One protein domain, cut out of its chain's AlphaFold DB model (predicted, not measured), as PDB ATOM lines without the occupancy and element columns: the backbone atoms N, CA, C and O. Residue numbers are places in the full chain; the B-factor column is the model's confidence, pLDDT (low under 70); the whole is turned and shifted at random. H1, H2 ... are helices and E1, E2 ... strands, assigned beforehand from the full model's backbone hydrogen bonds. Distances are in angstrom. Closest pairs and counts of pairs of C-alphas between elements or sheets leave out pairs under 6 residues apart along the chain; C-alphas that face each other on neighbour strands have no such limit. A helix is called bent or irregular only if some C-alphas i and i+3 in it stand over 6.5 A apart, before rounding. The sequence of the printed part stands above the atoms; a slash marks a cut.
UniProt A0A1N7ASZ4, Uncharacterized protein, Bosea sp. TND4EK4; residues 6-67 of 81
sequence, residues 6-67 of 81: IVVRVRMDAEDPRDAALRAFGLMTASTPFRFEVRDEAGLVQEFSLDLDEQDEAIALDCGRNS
ATOM      1  N   ILE A   6     -37.512  -4.998  38.870       82.81
ATOM      2  CA  ILE A   6     -38.448  -4.124  39.583       82.81
ATOM      3  C   ILE A   6     -38.825  -2.968  38.665       82.81
ATOM      4  O   ILE A   6     -37.972  -2.179  38.260       82.81
ATOM      5  N   VAL A   7     -40.114  -2.846  38.363       83.44
ATOM      6  CA  VAL A   7     -40.659  -1.789  37.515       83.44
ATOM      7  C   VAL A   7     -41.505  -0.847  38.365       83.44
ATOM      8  O   VAL A   7     -42.528  -1.229  38.935       83.44
ATOM      9  N   VAL A   8     -41.098   0.421  38.408       81.19
ATOM     10  CA  VAL A   8     -41.870   1.503  39.029       81.19
ATOM     11  C   VAL A   8     -42.579   2.279  37.925       81.19
ATOM     12  O   VAL A   8     -41.947   2.951  37.108       81.19
ATOM     13  N   ARG A   9     -43.911   2.176  37.871       79.12
ATOM     14  CA  ARG A   9     -44.739   2.889  36.890       79.12
ATOM     15  C   ARG A   9     -45.300   4.163  37.500       79.12
ATOM     16  O   ARG A   9     -46.204   4.112  38.327       79.12
ATOM     17  N   VAL A  10     -44.813   5.307  37.031       80.06
ATOM     18  CA  VAL A  10     -45.342   6.618  37.418       80.06
ATOM     19  C   VAL A  10     -46.146   7.189  36.255       80.06
ATOM     20  O   VAL A  10     -45.626   7.350  35.151       80.06
ATOM     21  N   ARG A  11     -47.427   7.482  36.491       81.75
ATOM     22  CA  ARG A  11     -48.253   8.284  35.581       81.75
ATOM     23  C   ARG A  11     -48.376   9.681  36.163       81.75
ATOM     24  O   ARG A  11     -48.697   9.819  37.339       81.75
ATOM     25  N   MET A  12     -48.124  10.692  35.345       86.81
ATOM     26  CA  MET A  12     -48.249  12.087  35.744       86.81
ATOM     27  C   MET A  12     -48.595  12.963  34.551       86.81
ATOM     28  O   MET A  12     -48.253  12.625  33.416       86.81
ATOM     29  N   ASP A  13     -49.213  14.099  34.844       92.38
ATOM     30  CA  ASP A  13     -49.406  15.176  33.887       92.38
ATOM     31  C   ASP A  13     -48.182  16.101  33.912       92.38
ATOM     32  O   ASP A  13     -47.716  16.523  34.976       92.38
ATOM     33  N   ALA A  14     -47.651  16.397  32.729       94.31
ATOM     34  CA  ALA A  14     -46.483  17.243  32.528       94.31
ATOM     35  C   ALA A  14     -46.623  18.018  31.216       94.31
ATOM     36  O   ALA A  14     -47.337  17.591  30.308       94.31
ATOM     37  N   GLU A  15     -45.931  19.150  31.120       95.06
ATOM     38  CA  GLU A  15     -46.014  20.018  29.939       95.06
ATOM     39  C   GLU A  15     -45.259  19.424  28.738       95.06
ATOM     40  O   GLU A  15     -45.676  19.589  27.591       95.06
ATOM     41  N   ASP A  16     -44.178  18.682  29.001       95.81
ATOM     42  CA  ASP A  16     -43.374  17.980  28.003       95.81
ATOM     43  C   ASP A  16     -42.637  16.752  28.609       95.81
ATOM     44  O   ASP A  16     -42.644  16.556  29.832       95.81
ATOM     45  N   PRO A  17     -41.989  15.890  27.792       95.12
ATOM     46  CA  PRO A  17     -41.304  14.692  28.292       95.12
ATOM     47  C   PRO A  17     -40.132  14.965  29.247       95.12
ATOM     48  O   PRO A  17     -39.816  14.122  30.088       95.12
ATOM     49  N   ARG A  18     -39.460  16.116  29.123       94.31
ATOM     50  CA  ARG A  18     -38.353  16.498  30.006       94.31
ATOM     51  C   ARG A  18     -38.887  16.938  31.365       94.31
ATOM     52  O   ARG A  18     -38.323  16.526  32.377       94.31
ATOM     53  N   ASP A  19     -39.964  17.719  31.393       95.75
ATOM     54  CA  ASP A  19     -40.679  18.075  32.624       95.75
ATOM     55  C   ASP A  19     -41.171  16.812  33.351       95.75
ATOM     56  O   ASP A  19     -40.897  16.638  34.539       95.75
ATOM     57  N   ALA A  20     -41.760  15.855  32.623       92.06
ATOM     58  CA  ALA A  20     -42.171  14.565  33.186       92.06
ATOM     59  C   ALA A  20     -41.001  13.811  33.846       92.06
ATOM     60  O   ALA A  20     -41.129  13.312  34.964       92.06
ATOM     61  N   ALA A  21     -39.838  13.754  33.189       88.81
ATOM     62  CA  ALA A  21     -38.657  13.081  33.730       88.81
ATOM     63  C   ALA A  21     -38.104  13.777  34.987       88.81
ATOM     64  O   ALA A  21     -37.762  13.104  35.960       88.81
ATOM     65  N   LEU A  22     -38.047  15.114  34.992       90.50
ATOM     66  CA  LEU A  22     -37.596  15.895  36.149       90.50
ATOM     67  C   LEU A  22     -38.525  15.703  37.351       90.50
ATOM     68  O   LEU A  22     -38.056  15.480  38.468       90.50
ATOM     69  N   ARG A  23     -39.841  15.730  37.119       87.38
ATOM     70  CA  ARG A  23     -40.846  15.488  38.161       87.38
ATOM     71  C   ARG A  23     -40.802  14.053  38.676       87.38
ATOM     72  O   ARG A  23     -40.858  13.850  39.886       87.38
ATOM     73  N   ALA A  24     -40.652  13.066  37.791       87.44
ATOM     74  CA  ALA A  24     -40.515  11.659  38.174       87.44
ATOM     75  C   ALA A  24     -39.269  11.424  39.029       87.44
ATOM     76  O   ALA A  24     -39.351  10.745  40.050       87.44
ATOM     77  N   PHE A  25     -38.140  12.028  38.656       83.69
ATOM     78  CA  PHE A  25     -36.922  11.972  39.455       83.69
ATOM     79  C   PHE A  25     -37.136  12.584  40.845       83.69
ATOM     80  O   PHE A  25     -36.829  11.942  41.846       83.69
ATOM     81  N   GLY A  26     -37.739  13.776  40.915       82.19
ATOM     82  CA  GLY A  26     -38.071  14.424  42.185       82.19
ATOM     83  C   GLY A  26     -38.963  13.558  43.080       82.19
ATOM     84  O   GLY A  26     -38.675  13.399  44.265       82.19
ATOM     85  N   LEU A  27     -39.995  12.930  42.510       80.75
ATOM     86  CA  LEU A  27     -40.881  12.000  43.218       80.75
ATOM     87  C   LEU A  27     -40.120  10.816  43.810       80.75
ATOM     88  O   LEU A  27     -40.281  10.543  44.992       80.75
ATOM     89  N   MET A  28     -39.252  10.165  43.033       77.25
ATOM     90  CA  MET A  28     -38.463   9.030  43.527       77.25
ATOM     91  C   MET A  28     -37.503   9.419  44.658       77.25
ATOM     92  O   MET A  28     -37.219   8.594  45.519       77.25
ATOM     93  N   THR A  29     -37.025  10.668  44.687       69.69
ATOM     94  CA  THR A  29     -36.175  11.170  45.783       69.69
ATOM     95  C   THR A  29     -36.953  11.617  47.022       69.69
ATOM     96  O   THR A  29     -36.384  11.674  48.106       69.69
ATOM     97  N   ALA A  30     -38.235  11.960  46.871       65.50
ATOM     98  CA  ALA A  30     -39.064  12.507  47.945       65.50
ATOM     99  C   ALA A  30     -40.043  11.484  48.536       65.50
ATOM    100  O   ALA A  30     -40.574  11.696  49.626       65.50
ATOM    101  N   SER A  31     -40.351  10.406  47.816       67.81
ATOM    102  CA  SER A  31     -41.322   9.400  48.233       67.81
ATOM    103  C   SER A  31     -41.003   8.048  47.612       67.81
ATOM    104  O   SER A  31     -40.955   7.893  46.390       67.81
ATOM    105  N   THR A  32     -40.839   7.048  48.468       67.44
ATOM    106  CA  THR A  32     -40.733   5.655  48.048       67.44
ATOM    107  C   THR A  32     -42.102   5.194  47.537       67.44
ATOM    108  O   THR A  32     -43.115   5.429  48.201       67.44
ATOM    109  N   PRO A  33     -42.193   4.582  46.345       70.50
ATOM    110  CA  PRO A  33     -43.463   4.070  45.848       70.50
ATOM    111  C   PRO A  33     -43.994   2.944  46.750       70.50
ATOM    112  O   PRO A  33     -43.246   2.078  47.185       70.50
ATOM    113  N   PHE A  34     -45.310   2.937  46.984       71.44
ATOM    114  CA  PHE A  34     -45.996   1.923  47.801       71.44
ATOM    115  C   PHE A  34     -46.232   0.601  47.072       71.44
ATOM    116  O   PHE A  34     -46.557  -0.400  47.705       71.44
ATOM    117  N   ARG A  35     -46.153   0.611  45.737       79.31
ATOM    118  CA  ARG A  35     -46.414  -0.548  44.888       79.31
ATOM    119  C   ARG A  35     -45.324  -0.741  43.854       79.31
ATOM    120  O   ARG A  35     -44.888   0.215  43.213       79.31
ATOM    121  N   PHE A  36     -44.966  -1.999  43.664       84.75
ATOM    122  CA  PHE A  36     -43.918  -2.466  42.780       84.75
ATOM    123  C   PHE A  36     -44.491  -3.514  41.837       84.75
ATOM    124  O   PHE A  36     -45.199  -4.426  42.259       84.75
ATOM    125  N   GLU A  37     -44.160  -3.395  40.558       88.44
ATOM    126  CA  GLU A  37     -44.358  -4.475  39.603       88.44
ATOM    127  C   GLU A  37     -43.053  -5.279  39.554       88.44
ATOM    128  O   GLU A  37     -42.018  -4.769  39.127       88.44
ATOM    129  N   VAL A  38     -43.090  -6.515  40.040       88.62
ATOM    130  CA  VAL A  38     -41.945  -7.427  40.090       88.62
ATOM    131  C   VAL A  38     -42.088  -8.428  38.958       88.62
ATOM    132  O   VAL A  38     -43.131  -9.073  38.830       88.62
ATOM    133  N   ARG A  39     -41.049  -8.569  38.140       91.06
ATOM    134  CA  ARG A  39     -41.000  -9.577  37.079       91.06
ATOM    135  C   ARG A  39     -39.906 -10.584  37.354       91.06
ATOM    136  O   ARG A  39     -38.779 -10.201  37.664       91.06
ATOM    137  N   ASP A  40     -40.245 -11.861  37.251       90.19
ATOM    138  CA  ASP A  40     -39.264 -12.940  37.333       90.19
ATOM    139  C   ASP A  40     -38.586 -13.207  35.974       90.19
ATOM    140  O   ASP A  40     -38.922 -12.608  34.950       90.19
ATOM    141  N   GLU A  41     -37.622 -14.130  35.952       86.81
ATOM    142  CA  GLU A  41     -36.907 -14.530  34.727       86.81
ATOM    143  C   GLU A  41     -37.816 -15.180  33.669       86.81
ATOM    144  O   GLU A  41     -37.477 -15.186  32.485       86.81
ATOM    145  N   ALA A  42     -38.977 -15.709  34.070       87.38
ATOM    146  CA  ALA A  42     -39.981 -16.246  33.155       87.38
ATOM    147  C   ALA A  42     -40.905 -15.150  32.586       87.38
ATOM    148  O   ALA A  42     -41.747 -15.438  31.731       87.38
ATOM    149  N   GLY A  43     -40.742 -13.897  33.029       83.75
ATOM    150  CA  GLY A  43     -41.570 -12.760  32.643       83.75
ATOM    151  C   GLY A  43     -42.923 -12.717  33.355       83.75
ATOM    152  O   GLY A  43     -43.796 -11.952  32.938       83.75
ATOM    153  N   LEU A  44     -43.127 -13.520  34.406       88.56
ATOM    154  CA  LEU A  44     -44.337 -13.462  35.216       88.56
ATOM    155  C   LEU A  44     -44.342 -12.157  36.007       88.56
ATOM    156  O   LEU A  44     -43.421 -11.869  36.767       88.56
ATOM    157  N   VAL A  45     -45.410 -11.385  35.830       89.94
ATOM    158  CA  VAL A  45     -45.599 -10.088  36.477       89.94
ATOM    159  C   VAL A  45     -46.417 -10.265  37.752       89.94
ATOM    160  O   VAL A  45     -47.529 -10.790  37.704       89.94
ATOM    161  N   GLN A  46     -45.892  -9.789  38.876       88.06
ATOM    162  CA  GLN A  46     -46.581  -9.757  40.164       88.06
ATOM    163  C   GLN A  46     -46.594  -8.329  40.719       88.06
ATOM    164  O   GLN A  46     -45.582  -7.635  40.678       88.06
ATOM    165  N   GLU A  47     -47.743  -7.880  41.228       88.62
ATOM    166  CA  GLU A  47     -47.861  -6.590  41.919       88.62
ATOM    167  C   GLU A  47     -47.671  -6.817  43.422       88.62
ATOM    168  O   GLU A  47     -48.397  -7.603  44.030       88.62
ATOM    169  N   PHE A  48     -46.698  -6.124  44.008       84.38
ATOM    170  CA  PHE A  48     -46.417  -6.141  45.439       84.38
ATOM    171  C   PHE A  48     -46.637  -4.753  46.023       84.38
ATOM    172  O   PHE A  48     -46.198  -3.758  45.450       84.38
ATOM    173  N   SER A  49     -47.294  -4.686  47.174       84.88
ATOM    174  CA  SER A  49     -47.359  -3.485  48.001       84.88
ATOM    175  C   SER A  49     -46.627  -3.736  49.303       84.88
ATOM    176  O   SER A  49     -46.837  -4.799  49.879       84.88
ATOM    177  N   LEU A  50     -45.842  -2.765  49.760       82.50
ATOM    178  CA  LEU A  50     -45.262  -2.809  51.100       82.50
ATOM    179  C   LEU A  50     -46.202  -2.104  52.073       82.50
ATOM    180  O   LEU A  50     -46.662  -0.990  51.789       82.50
ATOM    181  N   ASP A  51     -46.492  -2.729  53.204       83.94
ATOM    182  CA  ASP A  51     -47.164  -2.047  54.306       83.94
ATOM    183  C   ASP A  51     -46.216  -1.060  55.022       83.94
ATOM    184  O   ASP A  51     -45.085  -0.830  54.587       83.94
ATOM    185  N   LEU A  52     -46.711  -0.362  56.047       82.06
ATOM    186  CA  LEU A  52     -45.923   0.666  56.738       82.06
ATOM    187  C   LEU A  52     -44.747   0.069  57.522       82.06
ATOM    188  O   LEU A  52     -43.683   0.680  57.551       82.06
ATOM    189  N   ASP A  53     -44.922  -1.118  58.102       85.06
ATOM    190  CA  ASP A  53     -43.877  -1.774  58.889       85.06
ATOM    191  C   ASP A  53     -42.762  -2.288  57.956       85.06
ATOM    192  O   ASP A  53     -41.574  -2.104  58.228       85.06
ATOM    193  N   GLU A  54     -43.132  -2.847  56.799       85.31
ATOM    194  CA  GLU A  54     -42.198  -3.280  55.749       85.31
ATOM    195  C   GLU A  54     -41.444  -2.101  55.106       85.31
ATOM    196  O   GLU A  54     -40.276  -2.226  54.726       85.31
ATOM    197  N   GLN A  55     -42.087  -0.935  54.985       80.81
ATOM    198  CA  GLN A  55     -41.430   0.293  54.526       80.81
ATOM    199  C   GLN A  55     -40.402   0.804  55.538       80.81
ATOM    200  O   GLN A  55     -39.296   1.174  55.139       80.81
ATOM    201  N   ASP A  56     -40.741   0.800  56.827       80.69
ATOM    202  CA  ASP A  56     -39.819   1.190  57.895       80.69
ATOM    203  C   ASP A  56     -38.606   0.245  57.951       80.69
ATOM    204  O   ASP A  56     -37.466   0.707  58.078       80.69
ATOM    205  N   GLU A  57     -38.814  -1.064  57.765       79.31
ATOM    206  CA  GLU A  57     -37.726  -2.040  57.643       79.31
ATOM    207  C   GLU A  57     -36.842  -1.755  56.417       79.31
ATOM    208  O   GLU A  57     -35.612  -1.728  56.529       79.31
ATOM    209  N   ALA A  58     -37.440  -1.466  55.257       77.44
ATOM    210  CA  ALA A  58     -36.698  -1.130  54.041       77.44
ATOM    211  C   ALA A  58     -35.845   0.143  54.200       77.44
ATOM    212  O   ALA A  58     -34.694   0.175  53.755       77.44
ATOM    213  N   ILE A  59     -36.370   1.174  54.872       77.56
ATOM    214  CA  ILE A  59     -35.632   2.409  55.179       77.56
ATOM    215  C   ILE A  59     -34.480   2.119  56.148       77.56
ATOM    216  O   ILE A  59     -33.360   2.590  55.938       77.56
ATOM    217  N   ALA A  60     -34.718   1.320  57.192       75.81
ATOM    218  CA  ALA A  60     -33.682   0.938  58.147       75.81
ATOM    219  C   ALA A  60     -32.542   0.146  57.478       75.81
ATOM    220  O   ALA A  60     -31.369   0.369  57.792       75.81
ATOM    221  N   LEU A  61     -32.871  -0.730  56.522       68.62
ATOM    222  CA  LEU A  61     -31.902  -1.483  55.720       68.62
ATOM    223  C   LEU A  61     -31.051  -0.575  54.815       68.62
ATOM    224  O   LEU A  61     -29.849  -0.811  54.679       68.62
ATOM    225  N   ASP A  62     -31.637   0.472  54.226       64.12
ATOM    226  CA  ASP A  62     -30.908   1.445  53.399       64.12
ATOM    227  C   ASP A  62     -30.011   2.371  54.246       64.12
ATOM    228  O   ASP A  62     -28.822   2.546  53.959       64.12
ATOM    229  N   CYS A  63     -30.528   2.889  55.367       56.19
ATOM    230  CA  CYS A  63     -29.752   3.716  56.293       56.19
ATOM    231  C   CYS A  63     -28.602   2.941  56.959       56.19
ATOM    232  O   CYS A  63     -27.514   3.496  57.128       56.19
ATOM    233  N   GLY A  64     -28.799   1.660  57.286       49.62
ATOM    234  CA  GLY A  64     -27.766   0.801  57.873       49.62
ATOM    235  C   GLY A  64     -26.606   0.481  56.924       49.62
ATOM    236  O   GLY A  64     -25.491   0.212  57.372       49.62
ATOM    237  N   ARG A  65     -26.824   0.567  55.605       48.34
ATOM    238  CA  ARG A  65     -25.799   0.288  54.586       48.34
ATOM    239  C   ARG A  65     -24.819   1.448  54.374       48.34
ATOM    240  O   ARG A  65     -23.729   1.230  53.852       48.34
ATOM    241  N   ASN A  66     -25.174   2.660  54.813       45.94
ATOM    242  CA  ASN A  66     -24.313   3.846  54.749       45.94
ATOM    243  C   ASN A  66     -23.495   4.093  56.036       45.94
ATOM    244  O   ASN A  66     -22.579   4.915  56.026       45.94
ATOM    245  N   SER A  67     -23.778   3.387  57.139       49.56
ATOM    246  CA  SER A  67     -23.068   3.571  58.419       49.56
ATOM    247  C   SER A  67     -21.717   2.850  58.542       49.56
ATOM    248  O   SER A  67     -20.945   3.206  59.427       49.56
TER     249      SER A  67
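What this domain is: This is residues 6 to 67 of the 81 residues of an uncharacterized protein of Bosea sp. TND4EK4 (UniProt A0A1N7ASZ4). This is an open, spread-out model: a two-stranded hairpin, E1 and E2, with a helix leading into one end of it and another leading out of that same end, H1 and H2, which spread away from each other without meeting. The first printed stretch runs from a short pairing beside E1, residues 6 to 7 with residues 37 to 38, out to the far end of H1, and residues 60 to 67, at the end of H2 and just after it, stick out. The printed part has 62 residues with two named helices and two named strands, in the order H1, E1, E2, H2; the sheet, E1 - E2, is antiparallel. The class is mixed, helices and strands, and the whole is loose, with a radius of gyration of the C-alphas of 14.3 A and spans of 37 by 35 by 20 A.

Where its parts are: The printed part begins at Ile 6, whose C-alpha is at (-38.448, -4.124, 39.583). H1, residues 17 to 30, runs 19.9 A from C-alpha 17 at (-41.304, 14.692, 28.292) to C-alpha 30 at (-39.064, 12.507, 47.945), with z rising. E1 is residues 35 to 39, 13.1 A long, and E2 is residues 45 to 49, 13.4 A long. H2, residues 52 to 65, covers 20.2 A from C-alpha 52 at (-45.923, 0.666, 56.738) to C-alpha 65 at (-25.799, 0.288, 54.586), with x rising.

How they stand to each other: Residues 6 to 7 pair antiparallel with residues 37 to 38 of E1. E1 and E2 form a hairpin of antiparallel neighbour strands, with 154 degrees between their directions. The C-alphas of Arg 35 and Ser 49 face each other at 4.4 A, and those of Arg 39 and Val 45 at 4.7 A. Across the pair, N 36 and O 48 are 2.8 A apart and N 46 and O 38 are 2.9 A apart, both within hydrogen-bond range. H1 is apart from E2 and from H2, and E1 is apart from H2. In H1 and H2 every O i to N i+4 pair is within hydrogen-bond range, and neither helix is bent.

The domain as a whole: The two C-alphas farthest apart are those of Glu 15 and Ser 67, at 40.1 A. The printed part has no cut. The links H1 to E1, E1 to E2 and E2 to H2 are tight, with 4, 5 and 2 residues between the elements. Residues 60 to 67, of which 60 to 65 belong to H2, stand free; the body without them spans 33 by 30 by 14 A. The mean pLDDT of the printed part is 80.6, and residues 29 to 32 and 61 to 67 are under 70.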